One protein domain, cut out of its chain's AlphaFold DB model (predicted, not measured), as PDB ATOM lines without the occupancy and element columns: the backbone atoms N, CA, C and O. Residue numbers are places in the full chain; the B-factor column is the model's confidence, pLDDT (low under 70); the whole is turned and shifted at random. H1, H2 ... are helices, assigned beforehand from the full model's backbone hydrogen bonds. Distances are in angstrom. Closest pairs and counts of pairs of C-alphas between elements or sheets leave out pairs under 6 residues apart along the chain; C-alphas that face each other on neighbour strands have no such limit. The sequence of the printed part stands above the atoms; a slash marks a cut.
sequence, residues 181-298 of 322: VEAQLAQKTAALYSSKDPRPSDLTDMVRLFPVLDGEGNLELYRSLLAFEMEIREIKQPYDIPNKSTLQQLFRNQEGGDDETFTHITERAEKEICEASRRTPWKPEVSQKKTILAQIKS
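What this domain is: This is residues 181 to 298 of the 322 residues of the protein "Nucleotidyl transferase AbiEii/AbiGii toxin family protein" of Bifidobacterium eulemuris (UniProt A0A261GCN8). Helices H2, H1 and H3 make a slanted row with H1 in the middle, and the long helix H5 crosses one face of this row. H4 packs at the end of the row beside H2, while at the far end residues 285 to 291, mostly of H6, stick out from this body. The printed part has 118 residues with six named helices, H1 to H6 in order, and no named strand; it is all helix. It is compact, with a radius of gyration of the C-alphas of 14.7 A and spans of 45 by 33 by 22 A.

Where its parts are: H1, residues 181 to 194, begins with C-alpha 181 at (15.100, -39.475, 30.388). H2, residues 200 to 215, is 23.7 A long with a kink of 31 degrees near residue 208. H3 holds residues 219 to 232, H4 residues 244 to 255. H5, residues 259 to 277, is 26.8 A long. H6, residues 286 to 298, ends with C-alpha 298 at (-12.708, -44.499, 40.657).

How they stand to each other: H5 is the hub and touches four helices. Its residues 272 to 277 alone touch H3, about perpendicular at 78 degrees, closest at C-alphas Arg 223 and Ala 276, 4.8 A. H1 touches H3 at a steep tilt of 40 degrees, the same way, closest at C-alphas Glu 182 and Tyr 222, 4.4 A. H1 and H2 form a helical hairpin. H6 touches no helix. Every O i to N i+4 pair is within hydrogen-bond range in H3 and H5, against 9 of 10 in H1, 9 of 12 in H2, 7 of 8 in H4 and 8 of 9 in H6.

The domain as a whole: The C-alphas farthest apart, of Asn 253 and Val 286, are 45.1 A apart. The printed part has no cut. The link H3 to H4 is long. Residues 254 to 256 and 283 to 298 are under pLDDT 70.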
ATOM      1  N   VAL A 181      14.231 -38.962  29.317       94.25
ATOM      2  CA  VAL A 181      15.100 -39.475  30.388       94.25
ATOM      3  C   VAL A 181      14.616 -39.003  31.755       94.25
ATOM      4  O   VAL A 181      14.514 -39.815  32.668       94.25
ATOM      5  N   GLU A 182      14.240 -37.732  31.877       94.62
ATOM      6  CA  GLU A 182      13.704 -37.110  33.089       94.62
ATOM      7  C   GLU A 182      12.442 -37.832  33.553       94.62
ATOM      8  O   GLU A 182      12.322 -38.241  34.706       94.62
ATOM      9  N   ALA A 183      11.514 -38.034  32.621       94.69
ATOM     10  CA  ALA A 183      10.270 -38.739  32.857       94.69
ATOM     11  C   ALA A 183      10.531 -40.192  33.266       94.69
ATOM     12  O   ALA A 183      10.039 -40.645  34.297       94.69
ATOM     13  N   GLN A 184      11.340 -40.930  32.506       95.19
ATOM     14  CA  GLN A 184      11.623 -42.333  32.784       95.19
ATOM     15  C   GLN A 184      12.358 -42.529  34.118       95.19
ATOM     16  O   GLN A 184      12.030 -43.447  34.872       95.19
ATOM     17  N   LEU A 185      13.303 -41.648  34.439       96.44
ATOM     18  CA  LEU A 185      14.021 -41.647  35.707       96.44
ATOM     19  C   LEU A 185      13.103 -41.277  36.876       96.44
ATOM     20  O   LEU A 185      13.192 -41.913  37.925       96.44
ATOM     21  N   ALA A 186      12.179 -40.326  36.706       95.75
ATOM     22  CA  ALA A 186      11.171 -39.995  37.715       95.75
ATOM     23  C   ALA A 186      10.267 -41.198  38.024       95.75
ATOM     24  O   ALA A 186      10.063 -41.527  39.192       95.75
ATOM     25  N   GLN A 187       9.803 -41.919  36.994       93.50
ATOM     26  CA  GLN A 187       8.992 -43.131  37.175       93.50
ATOM     27  C   GLN A 187       9.733 -44.213  37.963       93.50
ATOM     28  O   GLN A 187       9.144 -44.850  38.836       93.50
ATOM     29  N   LYS A 188      11.018 -44.416  37.652       94.31
ATOM     30  CA  LYS A 188      11.872 -45.427  38.288       94.31
ATOM     31  C   LYS A 188      12.243 -45.069  39.711       94.31
ATOM     32  O   LYS A 188      12.111 -45.906  40.595       94.31
ATOM     33  N   THR A 189      12.623 -43.811  39.922       95.62
ATOM     34  CA  THR A 189      12.915 -43.281  41.252       95.62
ATOM     35  C   THR A 189      11.678 -43.435  42.125       95.62
ATOM     36  O   THR A 189      11.759 -44.073  43.158       95.62
ATOM     37  N   ALA A 190      10.501 -42.973  41.696       92.44
ATOM     38  CA  ALA A 190       9.290 -43.108  42.504       92.44
ATOM     39  C   ALA A 190       8.899 -44.577  42.771       92.44
ATOM     40  O   ALA A 190       8.505 -44.910  43.887       92.44
ATOM     41  N   ALA A 191       9.048 -45.468  41.782       90.25
ATOM     42  CA  ALA A 191       8.769 -46.897  41.952       90.25
ATOM     43  C   ALA A 191       9.670 -47.565  43.007       90.25
ATOM     44  O   ALA A 191       9.214 -48.471  43.706       90.25
ATOM     45  N   LEU A 192      10.913 -47.097  43.155       91.44
ATOM     46  CA  LEU A 192      11.858 -47.582  44.163       91.44
ATOM     47  C   LEU A 192      11.357 -47.354  45.602       91.44
ATOM     48  O   LEU A 192      11.636 -48.172  46.472       91.44
ATOM     49  N   TYR A 193      10.585 -46.287  45.838       90.00
ATOM     50  CA  TYR A 193      10.067 -45.920  47.166       90.00
ATOM     51  C   TYR A 193       8.608 -46.313  47.396       90.00
ATOM     52  O   TYR A 193       8.182 -46.442  48.539       90.00
ATOM     53  N   SER A 194       7.810 -46.483  46.340       85.25
ATOM     54  CA  SER A 194       6.394 -46.842  46.490       85.25
ATOM     55  C   SER A 194       6.135 -48.345  46.463       85.25
ATOM     56  O   SER A 194       5.095 -48.798  46.949       85.25
ATOM     57  N   SER A 195       7.025 -49.128  45.846       78.25
ATOM     58  CA  SER A 195       6.778 -50.549  45.643       78.25
ATOM     59  C   SER A 195       7.065 -51.350  46.904       78.25
ATOM     60  O   SER A 195       8.120 -51.223  47.517       78.25
ATOM     61  N   LYS A 196       6.157 -52.268  47.247       75.19
ATOM     62  CA  LYS A 196       6.404 -53.275  48.293       75.19
ATOM     63  C   LYS A 196       7.532 -54.249  47.921       75.19
ATOM     64  O   LYS A 196       8.087 -54.900  48.801       75.19
ATOM     65  N   ASP A 197       7.831 -54.359  46.628       77.56
ATOM     66  CA  ASP A 197       8.810 -55.273  46.037       77.56
ATOM     67  C   ASP A 197       9.620 -54.512  44.969       77.56
ATOM     68  O   ASP A 197       9.356 -54.659  43.766       77.56
ATOM     69  N   PRO A 198      10.533 -53.607  45.385       82.38
ATOM     70  CA  PRO A 198      11.330 -52.827  44.449       82.38
ATOM     71  C   PRO A 198      12.231 -53.739  43.622       82.38
ATOM     72  O   PRO A 198      12.700 -54.780  44.082       82.38
ATOM     73  N   ARG A 199      12.474 -53.349  42.368       85.94
ATOM     74  CA  ARG A 199      13.153 -54.214  41.403       85.94
ATOM     75  C   ARG A 199      14.600 -53.776  41.194       85.94
ATOM     76  O   ARG A 199      14.834 -52.595  40.937       85.94
ATOM     77  N   PRO A 200      15.561 -54.716  41.163       88.62
ATOM     78  CA  PRO A 200      16.949 -54.394  40.829       88.62
ATOM     79  C   PRO A 200      17.070 -53.787  39.425       88.62
ATOM     80  O   PRO A 200      17.903 -52.921  39.194       88.62
ATOM     81  N   SER A 201      16.175 -54.156  38.505       88.69
ATOM     82  CA  SER A 201      16.135 -53.591  37.157       88.69
ATOM     83  C   SER A 201      15.805 -52.097  37.115       88.69
ATOM     84  O   SER A 201      16.185 -51.423  36.158       88.69
ATOM     85  N   ASP A 202      15.122 -51.551  38.126       91.31
ATOM     86  CA  ASP A 202      14.916 -50.106  38.216       91.31
ATOM     87  C   ASP A 202      16.225 -49.393  38.586       91.31
ATOM     88  O   ASP A 202      16.552 -48.405  37.934       91.31
ATOM     89  N   LEU A 203      17.041 -49.960  39.487       92.12
ATOM     90  CA  LEU A 203      18.389 -49.460  39.799       92.12
ATOM     91  C   LEU A 203      19.332 -49.547  38.594       92.12
ATOM     92  O   LEU A 203      20.012 -48.579  38.268       92.12
ATOM     93  N   THR A 204      19.332 -50.674  37.885       89.94
ATOM     94  CA  THR A 204      20.146 -50.882  36.675       89.94
ATOM     95  C   THR A 204      19.836 -49.862  35.587       89.94
ATOM     96  O   THR A 204      20.728 -49.377  34.886       89.94
ATOM     97  N   ASP A 205      18.563 -49.512  35.442       92.00
ATOM     98  CA  ASP A 205      18.151 -48.483  34.503       92.00
ATOM     99  C   ASP A 205      18.545 -47.081  35.019       92.00
ATOM    100  O   ASP A 205      18.959 -46.240  34.225       92.00
ATOM    101  N   MET A 206      18.498 -46.831  36.335       94.12
ATOM    102  CA  MET A 206      18.960 -45.575  36.950       94.12
ATOM    103  C   MET A 206      20.467 -45.340  36.772       94.12
ATOM    104  O   MET A 206      20.849 -44.211  36.479       94.12
ATOM    105  N   VAL A 207      21.299 -46.390  36.838       92.12
ATOM    106  CA  VAL A 207      22.746 -46.326  36.522       92.12
ATOM    107  C   VAL A 207      22.998 -45.720  35.139       92.12
ATOM    108  O   VAL A 207      23.971 -45.003  34.947       92.12
ATOM    109  N   ARG A 208      22.108 -45.976  34.174       90.94
ATOM    110  CA  ARG A 208      22.219 -45.456  32.801       90.94
ATOM    111  C   ARG A 208      21.589 -44.080  32.637       90.94
ATOM    112  O   ARG A 208      22.032 -43.292  31.814       90.94
ATOM    113  N   LEU A 209      20.523 -43.808  33.383       94.44
ATOM    114  CA  LEU A 209      19.733 -42.589  33.227       94.44
ATOM    115  C   LEU A 209      20.324 -41.395  33.981       94.44
ATOM    116  O   LEU A 209      20.245 -40.285  33.462       94.44
ATOM    117  N   PHE A 210      20.926 -41.592  35.160       96.00
ATOM    118  CA  PHE A 210      21.540 -40.488  35.906       96.00
ATOM    119  C   PHE A 210      22.682 -39.799  35.142       96.00
ATOM    120  O   PHE A 210      22.624 -38.578  35.038       96.00
ATOM    121  N   PRO A 211      23.642 -40.513  34.518       94.31
ATOM    122  CA  PRO A 211      24.683 -39.860  33.724       94.31
ATOM    123  C   PRO A 211      24.128 -39.013  32.573       94.31
ATOM    124  O   PRO A 211      24.640 -37.932  32.296       94.31
ATOM    125  N   VAL A 212      23.047 -39.467  31.927       92.25
ATOM    126  CA  VAL A 212      22.391 -38.684  30.869       92.25
ATOM    127  C   VAL A 212      21.702 -37.451  31.443       92.25
ATOM    128  O   VAL A 212      21.798 -36.377  30.854       92.25
ATOM    129  N   LEU A 213      21.043 -37.582  32.601       93.25
ATOM    130  CA  LEU A 213      20.457 -36.441  33.301       93.25
ATOM    131  C   LEU A 213      21.522 -35.395  33.654       93.25
ATOM    132  O   LEU A 213      21.289 -34.210  33.441       93.25
ATOM    133  N   ASP A 214      22.663 -35.831  34.187       93.12
ATOM    134  CA  ASP A 214      23.729 -34.944  34.653       93.12
ATOM    135  C   ASP A 214      24.488 -34.273  33.489       93.12
ATOM    136  O   ASP A 214      25.015 -33.173  33.657       93.12
ATOM    137  N   GLY A 215      24.540 -34.913  32.314       92.62
ATOM    138  CA  GLY A 215      25.210 -34.381  31.124       92.62
ATOM    139  C   GLY A 215      24.339 -33.460  30.265       92.62
ATOM    140  O   GLY A 215      24.725 -32.328  29.981       92.62
ATOM    141  N   GLU A 216      23.175 -33.947  29.830       84.25
ATOM    142  CA  GLU A 216      22.338 -33.278  28.815       84.25
ATOM    143  C   GLU A 216      20.880 -33.081  29.255       84.25
ATOM    144  O   GLU A 216      20.099 -32.434  28.553       84.25
ATOM    145  N   GLY A 217      20.488 -33.656  30.392       86.44
ATOM    146  CA  GLY A 217      19.112 -33.621  30.866       86.44
ATOM    147  C   GLY A 217      18.753 -32.373  31.666       86.44
ATOM    148  O   GLY A 217      19.576 -31.528  32.024       86.44
ATOM    149  N   ASN A 218      17.468 -32.263  31.980       89.50
ATOM    150  CA  ASN A 218      16.907 -31.177  32.764       89.50
ATOM    151  C   ASN A 218      16.579 -31.643  34.190       89.50
ATOM    152  O   ASN A 218      15.504 -32.181  34.467       89.50
ATOM    153  N   LEU A 219      17.505 -31.383  35.119       91.44
ATOM    154  CA  LEU A 219      17.374 -31.741  36.535       91.44
ATOM    155  C   LEU A 219      16.114 -31.156  37.197       91.44
ATOM    156  O   LEU A 219      15.476 -31.817  38.015       91.44
ATOM    157  N   GLU A 220      15.732 -29.927  36.847       89.75
ATOM    158  CA  GLU A 220      14.551 -29.279  37.425       89.75
ATOM    159  C   GLU A 220      13.255 -29.902  36.897       89.75
ATOM    160  O   GLU A 220      12.343 -30.173  37.679       89.75
ATOM    161  N   LEU A 221      13.198 -30.224  35.600       88.50
ATOM    162  CA  LEU A 221      12.086 -30.978  35.024       88.50
ATOM    163  C   LEU A 221      11.973 -32.367  35.661       88.50
ATOM    164  O   LEU A 221      10.878 -32.750  36.071       88.50
ATOM    165  N   TYR A 222      13.085 -33.092  35.808       94.56
ATOM    166  CA  TYR A 222      13.113 -34.378  36.510       94.56
ATOM    167  C   TYR A 222      12.528 -34.266  37.921       94.56
ATOM    168  O   TYR A 222      11.655 -35.054  38.275       94.56
ATOM    169  N   ARG A 223      12.929 -33.261  38.709       94.62
ATOM    170  CA  ARG A 223      12.398 -33.051  40.066       94.62
ATOM    171  C   ARG A 223      10.907 -32.729  40.077       94.62
ATOM    172  O   ARG A 223      10.183 -33.261  40.914       94.62
ATOM    173  N   SER A 224      10.424 -31.901  39.149       90.56
ATOM    174  CA  SER A 224       8.990 -31.604  39.018       90.56
ATOM    175  C   SER A 224       8.168 -32.831  38.615       90.56
ATOM    176  O   SER A 224       7.063 -33.026  39.129       90.56
ATOM    177  N   LEU A 225       8.699 -33.670  37.722       93.44
ATOM    178  CA  LEU A 225       8.079 -34.936  37.330       93.44
ATOM    179  C   LEU A 225       8.137 -35.964  38.465       93.44
ATOM    180  O   LEU A 225       7.153 -36.657  38.701       93.44
ATOM    181  N   LEU A 226       9.237 -36.029  39.217       95.25
ATOM    182  CA  LEU A 226       9.362 -36.893  40.389       95.25
ATOM    183  C   LEU A 226       8.361 -36.494  41.476       95.25
ATOM    184  O   LEU A 226       7.678 -37.361  42.006       95.25
ATOM    185  N   ALA A 227       8.192 -35.198  41.742       92.44
ATOM    186  CA  ALA A 227       7.178 -34.703  42.673       92.44
ATOM    187  C   ALA A 227       5.755 -35.117  42.248       92.44
ATOM    188  O   ALA A 227       4.958 -35.545  43.082       92.44
ATOM    189  N   PHE A 228       5.450 -35.064  40.946       90.69
ATOM    190  CA  PHE A 228       4.189 -35.587  40.411       90.69
ATOM    191  C   PHE A 228       4.067 -37.108  40.600       90.69
ATOM    192  O   PHE A 228       3.040 -37.599  41.065       90.69
ATOM    193  N   GLU A 229       5.120 -37.866  40.291       90.75
ATOM    194  CA  GLU A 229       5.145 -39.322  40.450       90.75
ATOM    195  C   GLU A 229       4.991 -39.761  41.915       90.75
ATOM    196  O   GLU A 229       4.362 -40.792  42.173       90.75
ATOM    197  N   MET A 230       5.528 -38.976  42.856       90.69
ATOM    198  CA  MET A 230       5.344 -39.141  44.299       90.69
ATOM    199  C   MET A 230       3.895 -38.892  44.715       90.69
ATOM    200  O   MET A 230       3.349 -39.685  45.482       90.69
ATOM    201  N   GLU A 231       3.262 -37.835  44.198       87.69
ATOM    202  CA  GLU A 231       1.865 -37.498  44.494       87.69
ATOM    203  C   GLU A 231       0.922 -38.624  44.052       87.69
ATOM    204  O   GLU A 231       0.147 -39.130  44.863       87.69
ATOM    205  N   ILE A 232       1.038 -39.091  42.802       84.62
ATOM    206  CA  ILE A 232       0.160 -40.153  42.277       84.62
ATOM    207  C   ILE A 232       0.370 -41.511  42.964       84.62
ATOM    208  O   ILE A 232      -0.518 -42.363  42.932       84.62
ATOM    209  N   ARG A 233       1.540 -41.723  43.580       84.81
ATOM    210  CA  ARG A 233       1.881 -42.927  44.357       84.81
ATOM    211  C   ARG A 233       1.655 -42.792  45.849       84.81
ATOM    212  O   ARG A 233       1.867 -43.764  46.567       84.81
ATOM    213  N   GLU A 234       1.242 -41.614  46.307       86.19
ATOM    214  CA  GLU A 234       1.064 -41.312  47.724       86.19
ATOM    215  C   GLU A 234       2.343 -41.574  48.551       86.19
ATOM    216  O   GLU A 234       2.262 -42.024  49.695       86.19
ATOM    217  N   ILE A 235       3.526 -41.294  47.985       87.00
ATOM    218  CA  ILE A 235       4.810 -41.467  48.683       87.00
ATOM    219  C   ILE A 235       4.917 -40.417  49.790       87.00
ATOM    220  O   ILE A 235       4.828 -39.214  49.541       87.00
ATOM    221  N   LYS A 236       5.115 -40.873  51.027       84.62
ATOM    222  CA  LYS A 236       5.148 -40.034  52.232       84.62
ATOM    223  C   LYS A 236       6.439 -40.261  53.004       84.62
ATOM    224  O   LYS A 236       7.101 -41.270  52.813       84.62
ATOM    225  N   GLN A 237       6.766 -39.310  53.875       84.25
ATOM    226  CA  GLN A 237       7.879 -39.472  54.805       84.25
ATOM    227  C   GLN A 237       7.586 -40.562  55.857       84.25
ATOM    228  O   GLN A 237       6.421 -40.714  56.244       84.25
ATOM    229  N   PRO A 238       8.626 -41.248  56.367       85.06
ATOM    230  CA  PRO A 238      10.029 -41.168  55.928       85.06
ATOM    231  C   PRO A 238      10.239 -41.785  54.532       85.06
ATOM    232  O   PRO A 238       9.553 -42.733  54.156       85.06
ATOM    233  N   TYR A 239      11.150 -41.207  53.742       86.12
ATOM    234  CA  TYR A 239      11.445 -41.685  52.386       86.12
ATOM    235  C   TYR A 239      12.437 -42.844  52.432       86.12
ATOM    236  O   TYR A 239      13.622 -42.665  52.166       86.12
ATOM    237  N   ASP A 240      11.928 -44.029  52.754       85.50
ATOM    238  CA  ASP A 240      12.733 -45.242  52.855       85.50
ATOM    239  C   ASP A 240      12.455 -46.186  51.683       85.50
ATOM    240  O   ASP A 240      11.308 -46.376  51.276       85.50
ATOM    241  N   ILE A 241      13.511 -46.812  51.160       87.25
ATOM    242  CA  ILE A 241      13.395 -47.869  50.151       87.25
ATOM    243  C   ILE A 241      12.955 -49.163  50.855       87.25
ATOM    244  O   ILE A 241      13.716 -49.701  51.672       87.25
ATOM    245  N   PRO A 242      11.768 -49.717  50.546       84.38
ATOM    246  CA  PRO A 242      11.310 -50.955  51.167       84.38
ATOM    247  C   PRO A 242      12.266 -52.115  50.869       84.38
ATOM    248  O   PRO A 242      12.725 -52.278  49.745       84.38
ATOM    249  N   ASN A 243      12.562 -52.954  51.865       87.25
ATOM    250  CA  ASN A 243      13.423 -54.135  51.693       87.25
ATOM    251  C   ASN A 243      14.808 -53.831  51.064       87.25
ATOM    252  O   ASN A 243      15.330 -54.651  50.307       87.25
ATOM    253  N   LYS A 244      15.426 -52.674  51.377       88.94
ATOM    254  CA  LYS A 244      16.706 -52.208  50.791       88.94
ATOM    255  C   LYS A 244      17.825 -53.263  50.806       88.94
ATOM    256  O   LYS A 244      18.530 -53.409  49.813       88.94
ATOM    257  N   SER A 245      17.958 -54.045  51.881       89.44
ATOM    258  CA  SER A 245      18.961 -55.121  51.979       89.44
ATOM    259  C   SER A 245      18.702 -56.275  51.002       89.44
ATOM    260  O   SER A 245      19.626 -56.757  50.348       89.44
ATOM    261  N   THR A 246      17.445 -56.697  50.850       88.38
ATOM    262  CA  THR A 246      17.041 -57.692  49.845       88.38
ATOM    263  C   THR A 246      17.279 -57.158  48.438       88.38
ATOM    264  O   THR A 246      17.814 -57.866  47.588       88.38
ATOM    265  N   LEU A 247      16.940 -55.888  48.195       89.25
ATOM    266  CA  LEU A 247      17.170 -55.239  46.910       89.25
ATOM    267  C   LEU A 247      18.662 -55.193  46.549       89.25
ATOM    268  O   LEU A 247      19.015 -55.496  45.412       89.25
ATOM    269  N   GLN A 248      19.534 -54.894  47.515       91.88
ATOM    270  CA  GLN A 248      20.989 -54.926  47.342       91.88
ATOM    271  C   GLN A 248      21.481 -56.317  46.928       91.88
ATOM    272  O   GLN A 248      22.241 -56.458  45.970       91.88
ATOM    273  N   GLN A 249      21.009 -57.368  47.606       88.56
ATOM    274  CA  GLN A 249      21.357 -58.746  47.249       88.56
ATOM    275  C   GLN A 249      20.902 -59.102  45.828       88.56
ATOM    276  O   GLN A 249      21.664 -59.700  45.070       88.56
ATOM    277  N   LEU A 250      19.684 -58.712  45.446       87.12
ATOM    278  CA  LEU A 250      19.157 -58.959  44.104       87.12
ATOM    279  C   LEU A 250      19.927 -58.191  43.023       87.12
ATOM    280  O   LEU A 250      20.183 -58.750  41.959       87.12
ATOM    281  N   PHE A 251      20.317 -56.946  43.302       88.69
ATOM    282  CA  PHE A 251      21.086 -56.113  42.379       88.69
ATOM    283  C   PHE A 251      22.457 -56.727  42.069       88.69
ATOM    284  O   PHE A 251      22.809 -56.860  40.895       88.69
ATOM    285  N   ARG A 252      23.162 -57.221  43.097       86.38
ATOM    286  CA  ARG A 252      24.418 -57.968  42.919       86.38
ATOM    287  C   ARG A 252      24.244 -59.212  42.048       86.38
ATOM    288  O   ARG A 252      25.052 -59.478  41.163       86.38
ATOM    289  N   ASN A 253      23.174 -59.970  42.284       81.81
ATOM    290  CA  ASN A 253      22.984 -61.280  41.660       81.81
ATOM    291  C   ASN A 253      22.493 -61.223  40.207       81.81
ATOM    292  O   ASN A 253      22.818 -62.117  39.429       81.81
ATOM    293  N   GLN A 254      21.654 -60.247  39.843       69.56
ATOM    294  CA  GLN A 254      20.989 -60.245  38.532       69.56
ATOM    295  C   GLN A 254      21.733 -59.476  37.444       69.56
ATOM    296  O   GLN A 254      21.555 -59.796  36.272       69.56
ATOM    297  N   GLU A 255      22.525 -58.464  37.796       62.81
ATOM    298  CA  GLU A 255      22.989 -57.472  36.813       62.81
ATOM    299  C   GLU A 255      24.496 -57.186  36.925       62.81
ATOM    300  O   GLU A 255      24.990 -56.244  36.312       62.81
ATOM    301  N   GLY A 256      25.230 -57.990  37.707       62.03
ATOM    302  CA  GLY A 256      26.673 -57.821  37.915       62.03
ATOM    303  C   GLY A 256      27.047 -56.518  38.627       62.03
ATOM    304  O   GLY A 256      28.204 -56.115  38.574       62.03
ATOM    305  N   GLY A 257      26.072 -55.856  39.257       70.69
ATOM    306  CA  GLY A 257      26.291 -54.629  40.007       70.69
ATOM    307  C   GLY A 257      27.077 -54.889  41.288       70.69
ATOM    308  O   GLY A 257      26.962 -55.948  41.906       70.69
ATOM    309  N   ASP A 258      27.864 -53.908  41.699       87.31
ATOM    310  CA  ASP A 258      28.623 -53.938  42.942       87.31
ATOM    311  C   ASP A 258      27.943 -53.091  44.039       87.31
ATOM    312  O   ASP A 258      27.001 -52.326  43.793       87.31
ATOM    313  N   ASP A 259      28.401 -53.265  45.281       89.00
ATOM    314  CA  ASP A 259      27.838 -52.573  46.445       89.00
ATOM    315  C   ASP A 259      28.112 -51.061  46.440       89.00
ATOM    316  O   ASP A 259      27.323 -50.299  47.003       89.00
ATOM    317  N   GLU A 260      29.189 -50.611  45.796       92.44
ATOM    318  CA  GLU A 260      29.526 -49.192  45.661       92.44
ATOM    319  C   GLU A 260      28.548 -48.505  44.700       92.44
ATOM    320  O   GLU A 260      27.919 -47.513  45.068       92.44
ATOM    321  N   THR A 261      28.306 -49.099  43.528       92.25
ATOM    322  CA  THR A 261      27.294 -48.656  42.561       92.25
ATOM    323  C   THR A 261      25.901 -48.634  43.191       92.25
ATOM    324  O   THR A 261      25.162 -47.659  43.033       92.25
ATOM    325  N   PHE A 262      25.528 -49.680  43.938       93.88
ATOM    326  CA  PHE A 262      24.249 -49.716  44.652       93.88
ATOM    327  C   PHE A 262      24.116 -48.550  45.640       93.88
ATOM    328  O   PHE A 262      23.096 -47.854  45.666       93.88
ATOM    329  N   THR A 263      25.154 -48.331  46.450       93.94
ATOM    330  CA  THR A 263      25.183 -47.273  47.464       93.94
ATOM    331  C   THR A 263      25.067 -45.908  46.795       93.94
ATOM    332  O   THR A 263      24.136 -45.163  47.090       93.94
ATOM    333  N   HIS A 264      25.902 -45.637  45.792       94.62
ATOM    334  CA  HIS A 264      25.901 -44.383  45.048       94.62
ATOM    335  C   HIS A 264      24.531 -44.058  44.427       94.62
ATOM    336  O   HIS A 264      24.008 -42.953  44.588       94.62
ATOM    337  N   ILE A 265      23.912 -45.025  43.743       94.69
ATOM    338  CA  ILE A 265      22.619 -44.821  43.074       94.69
ATOM    339  C   ILE A 265      21.485 -44.630  44.079       94.69
ATOM    340  O   ILE A 265      20.601 -43.801  43.848       94.69
ATOM    341  N   THR A 266      21.489 -45.374  45.188       94.56
ATOM    342  CA  THR A 266      20.443 -45.230  46.209       94.56
ATOM    343  C   THR A 266      20.579 -43.921  46.981       94.56
ATOM    344  O   THR A 266      19.580 -43.226  47.123       94.56
ATOM    345  N   GLU A 267      21.786 -43.502  47.362       94.81
ATOM    346  CA  GLU A 267      22.029 -42.188  47.978       94.81
ATOM    347  C   GLU A 267      21.641 -41.038  47.039       94.81
ATOM    348  O   GLU A 267      21.003 -40.062  47.449       94.81
ATOM    349  N   ARG A 268      21.963 -41.162  45.742       95.56
ATOM    350  CA  ARG A 268      21.529 -40.201  44.722       95.56
ATOM    351  C   ARG A 268      20.005 -40.126  44.654       95.56
ATOM    352  O   ARG A 268      19.456 -39.025  44.647       95.56
ATOM    353  N   ALA A 269      19.321 -41.268  44.637       95.94
ATOM    354  CA  ALA A 269      17.863 -41.328  44.633       95.94
ATOM    355  C   ALA A 269      17.248 -40.724  45.909       95.94
ATOM    356  O   ALA A 269      16.245 -40.019  45.819       95.94
ATOM    357  N   GLU A 270      17.843 -40.980  47.078       94.62
ATOM    358  CA  GLU A 270      17.400 -40.463  48.386       94.62
ATOM    359  C   GLU A 270      17.517 -38.938  48.443       94.62
ATOM    360  O   GLU A 270      16.592 -38.238  48.870       94.62
ATOM    361  N   LYS A 271      18.616 -38.391  47.918       95.12
ATOM    362  CA  LYS A 271      18.777 -36.945  47.757       95.12
ATOM    363  C   LYS A 271      17.688 -36.362  46.857       95.12
ATOM    364  O   LYS A 271      17.063 -35.365  47.214       95.12
ATOM    365  N   GLU A 272      17.456 -36.963  45.694       96.19
ATOM    366  CA  GLU A 272      16.528 -36.405  44.711       96.19
ATOM    367  C   GLU A 272      15.059 -36.533  45.126       96.19
ATOM    368  O   GLU A 272      14.284 -35.610  44.870       96.19
ATOM    369  N   ILE A 273      14.669 -37.591  45.847       94.44
ATOM    370  CA  ILE A 273      13.312 -37.680  46.401       94.44
ATOM    371  C   ILE A 273      13.076 -36.639  47.503       94.44
ATOM    372  O   ILE A 273      12.003 -36.032  47.568       94.44
ATOM    373  N   CYS A 274      14.101 -36.344  48.312       93.50
ATOM    374  CA  CYS A 274      14.048 -35.256  49.284       93.50
ATOM    375  C   CYS A 274      13.919 -33.889  48.600       93.50
ATOM    376  O   CYS A 274      13.087 -33.081  49.014       93.50
ATOM    377  N   GLU A 275      14.691 -33.620  47.545       94.38
ATOM    378  CA  GLU A 275      14.591 -32.359  46.798       94.38
ATOM    379  C   GLU A 275      13.239 -32.210  46.092       94.38
ATOM    380  O   GLU A 275      12.613 -31.153  46.180       94.38
ATOM    381  N   ALA A 276      12.742 -33.270  45.451       92.75
ATOM    382  CA  ALA A 276      11.438 -33.272  44.792       92.75
ATOM    383  C   ALA A 276      10.283 -33.024  45.775       92.75
ATOM    384  O   ALA A 276       9.346 -32.301  45.438       92.75
ATOM    385  N   SER A 277      10.373 -33.522  47.016       89.44
ATOM    386  CA  SER A 277       9.339 -33.301  48.041       89.44
ATOM    387  C   SER A 277       9.076 -31.826  48.375       89.44
ATOM    388  O   SER A 277       7.997 -31.482  48.854       89.44
ATOM    389  N   ARG A 278      10.054 -30.947  48.118       89.56
ATOM    390  CA  ARG A 278       9.963 -29.500  48.373       89.56
ATOM    391  C   ARG A 278       9.460 -28.715  47.160       89.56
ATOM    392  O   ARG A 278       9.344 -27.491  47.231       89.56
ATOM    393  N   ARG A 279       9.211 -29.380  46.031       82.50
ATOM    394  CA  ARG A 279       8.836 -28.741  44.764       82.50
ATOM    395  C   ARG A 279       7.333 -28.770  44.549       82.50
ATOM    396  O   ARG A 279       6.611 -29.611  45.073       82.50
ATOM    397  N   THR A 280       6.866 -27.842  43.715       74.75
ATOM    398  CA  THR A 280       5.510 -27.933  43.172       74.75
ATOM    399  C   THR A 280       5.480 -29.069  42.145       74.75
ATOM    400  O   THR A 280       6.293 -29.036  41.213       74.75
ATOM    401  N   PRO A 281       4.569 -30.047  42.279       76.69
ATOM    402  CA  PRO A 281       4.406 -31.106  41.293       76.69
ATOM    403  C   PRO A 281       4.112 -30.540  39.905       76.69
ATOM    404  O   PRO A 281       3.419 -29.523  39.774       76.69
ATOM    405  N   TRP A 282       4.604 -31.212  38.862       78.19
ATOM    406  CA  TRP A 282       4.159 -30.927  37.500       78.19
ATOM    407  C   TRP A 282       2.628 -31.043  37.411       78.19
ATOM    408  O   TRP A 282       2.036 -31.971  37.962       78.19
ATOM    409  N   LYS A 283       1.972 -30.094  36.732       69.56
ATOM    410  CA  LYS A 283       0.509 -30.071  36.597       69.56
ATOM    411  C   LYS A 283       0.100 -30.313  35.142       69.56
ATOM    412  O   LYS A 283       0.519 -29.538  34.284       69.56
ATOM    413  N   PRO A 284      -0.753 -31.315  34.869       60.97
ATOM    414  CA  PRO A 284      -1.287 -31.538  33.532       60.97
ATOM    415  C   PRO A 284      -2.205 -30.403  33.084       60.97
ATOM    416  O   PRO A 284      -2.837 -29.734  33.911       60.97
ATOM    417  N   GLU A 285      -2.343 -30.240  31.766       56.81
ATOM    418  CA  GLU A 285      -3.375 -29.374  31.195       56.81
ATOM    419  C   GLU A 285      -4.781 -29.813  31.652       56.81
ATOM    420  O   GLU A 285      -5.031 -30.970  32.005       56.81
ATOM    421  N   VAL A 286      -5.735 -28.876  31.660       48.09
ATOM    422  CA  VAL A 286      -7.083 -29.059  32.239       48.09
ATOM    423  C   VAL A 286      -7.837 -30.262  31.650       48.09
ATOM    424  O   VAL A 286      -8.593 -30.922  32.368       48.09
ATOM    425  N   SER A 287      -7.624 -30.575  30.370       45.75
ATOM    426  CA  SER A 287      -8.199 -31.736  29.673       45.75
ATOM    427  C   SER A 287      -7.682 -33.065  30.242       45.75
ATOM    428  O   SER A 287      -8.474 -33.931  30.608       45.75
ATOM    429  N   GLN A 288      -6.370 -33.189  30.428       50.69
ATOM    430  CA  GLN A 288      -5.702 -34.363  30.998       50.69
ATOM    431  C   GLN A 288      -6.014 -34.532  32.493       50.69
ATOM    432  O   GLN A 288      -6.236 -35.645  32.974       50.69
ATOM    433  N   LYS A 289      -6.121 -33.416  33.229       47.25
ATOM    434  CA  LYS A 289      -6.477 -33.399  34.655       47.25
ATOM    435  C   LYS A 289      -7.838 -34.050  34.927       47.25
ATOM    436  O   LYS A 289      -7.985 -34.731  35.939       47.25
ATOM    437  N   LYS A 290      -8.831 -33.874  34.043       46.78
ATOM    438  CA  LYS A 290     -10.154 -34.513  34.188       46.78
ATOM    439  C   LYS A 290     -10.064 -36.039  34.097       46.78
ATOM    440  O   LYS A 290     -10.667 -36.713  34.928       46.78
ATOM    441  N   THR A 291      -9.280 -36.566  33.159       49.88
ATOM    442  CA  THR A 291      -9.075 -38.012  32.967       49.88
ATOM    443  C   THR A 291      -8.345 -38.638  34.155       49.88
ATOM    444  O   THR A 291      -8.811 -39.632  34.710       49.88
ATOM    445  N   ILE A 292      -7.266 -38.006  34.623       50.09
ATOM    446  CA  ILE A 292      -6.487 -38.478  35.779       50.09
ATOM    447  C   ILE A 292      -7.332 -38.432  37.059       50.09
ATOM    448  O   ILE A 292      -7.397 -39.411  37.797       50.09
ATOM    449  N   LEU A 293      -8.053 -37.331  37.311       47.03
ATOM    450  CA  LEU A 293      -8.924 -37.216  38.486       47.03
ATOM    451  C   LEU A 293     -10.105 -38.190  38.442       47.03
ATOM    452  O   LEU A 293     -10.493 -38.696  39.492       47.03
ATOM    453  N   ALA A 294     -10.676 -38.473  37.270       51.84
ATOM    454  CA  ALA A 294     -11.720 -39.487  37.129       51.84
ATOM    455  C   ALA A 294     -11.189 -40.894  37.465       51.84
ATOM    456  O   ALA A 294     -11.857 -41.652  38.166       51.84
ATOM    457  N   GLN A 295      -9.961 -41.209  37.044       49.00
ATOM    458  CA  GLN A 295      -9.294 -42.481  37.343       49.00
ATOM    459  C   GLN A 295      -8.852 -42.599  38.812       49.00
ATOM    460  O   GLN A 295      -8.933 -43.677  39.392       49.00
ATOM    461  N   ILE A 296      -8.423 -41.508  39.451       46.88
ATOM    462  CA  ILE A 296      -8.101 -41.499  40.889       46.88
ATOM    463  C   ILE A 296      -9.384 -41.638  41.723       46.88
ATOM    464  O   ILE A 296      -9.427 -42.425  42.669       46.88
ATOM    465  N   LYS A 297     -10.463 -40.935  41.350       48.03
ATOM    466  CA  LYS A 297     -11.764 -41.037  42.035       48.03
ATOM    467  C   LYS A 297     -12.370 -42.436  41.934       48.03
ATOM    468  O   LYS A 297     -12.899 -42.923  42.930       48.03
ATOM    469  N   SER A 298     -12.242 -43.111  40.789       50.19
ATOM    470  CA  SER A 298     -12.708 -44.499  40.657       50.19
ATOM    471  C   SER A 298     -11.924 -45.466  41.552       50.19
ATOM    472  O   SER A 298     -12.499 -46.409  42.091       50.19
TER     473      SER A 298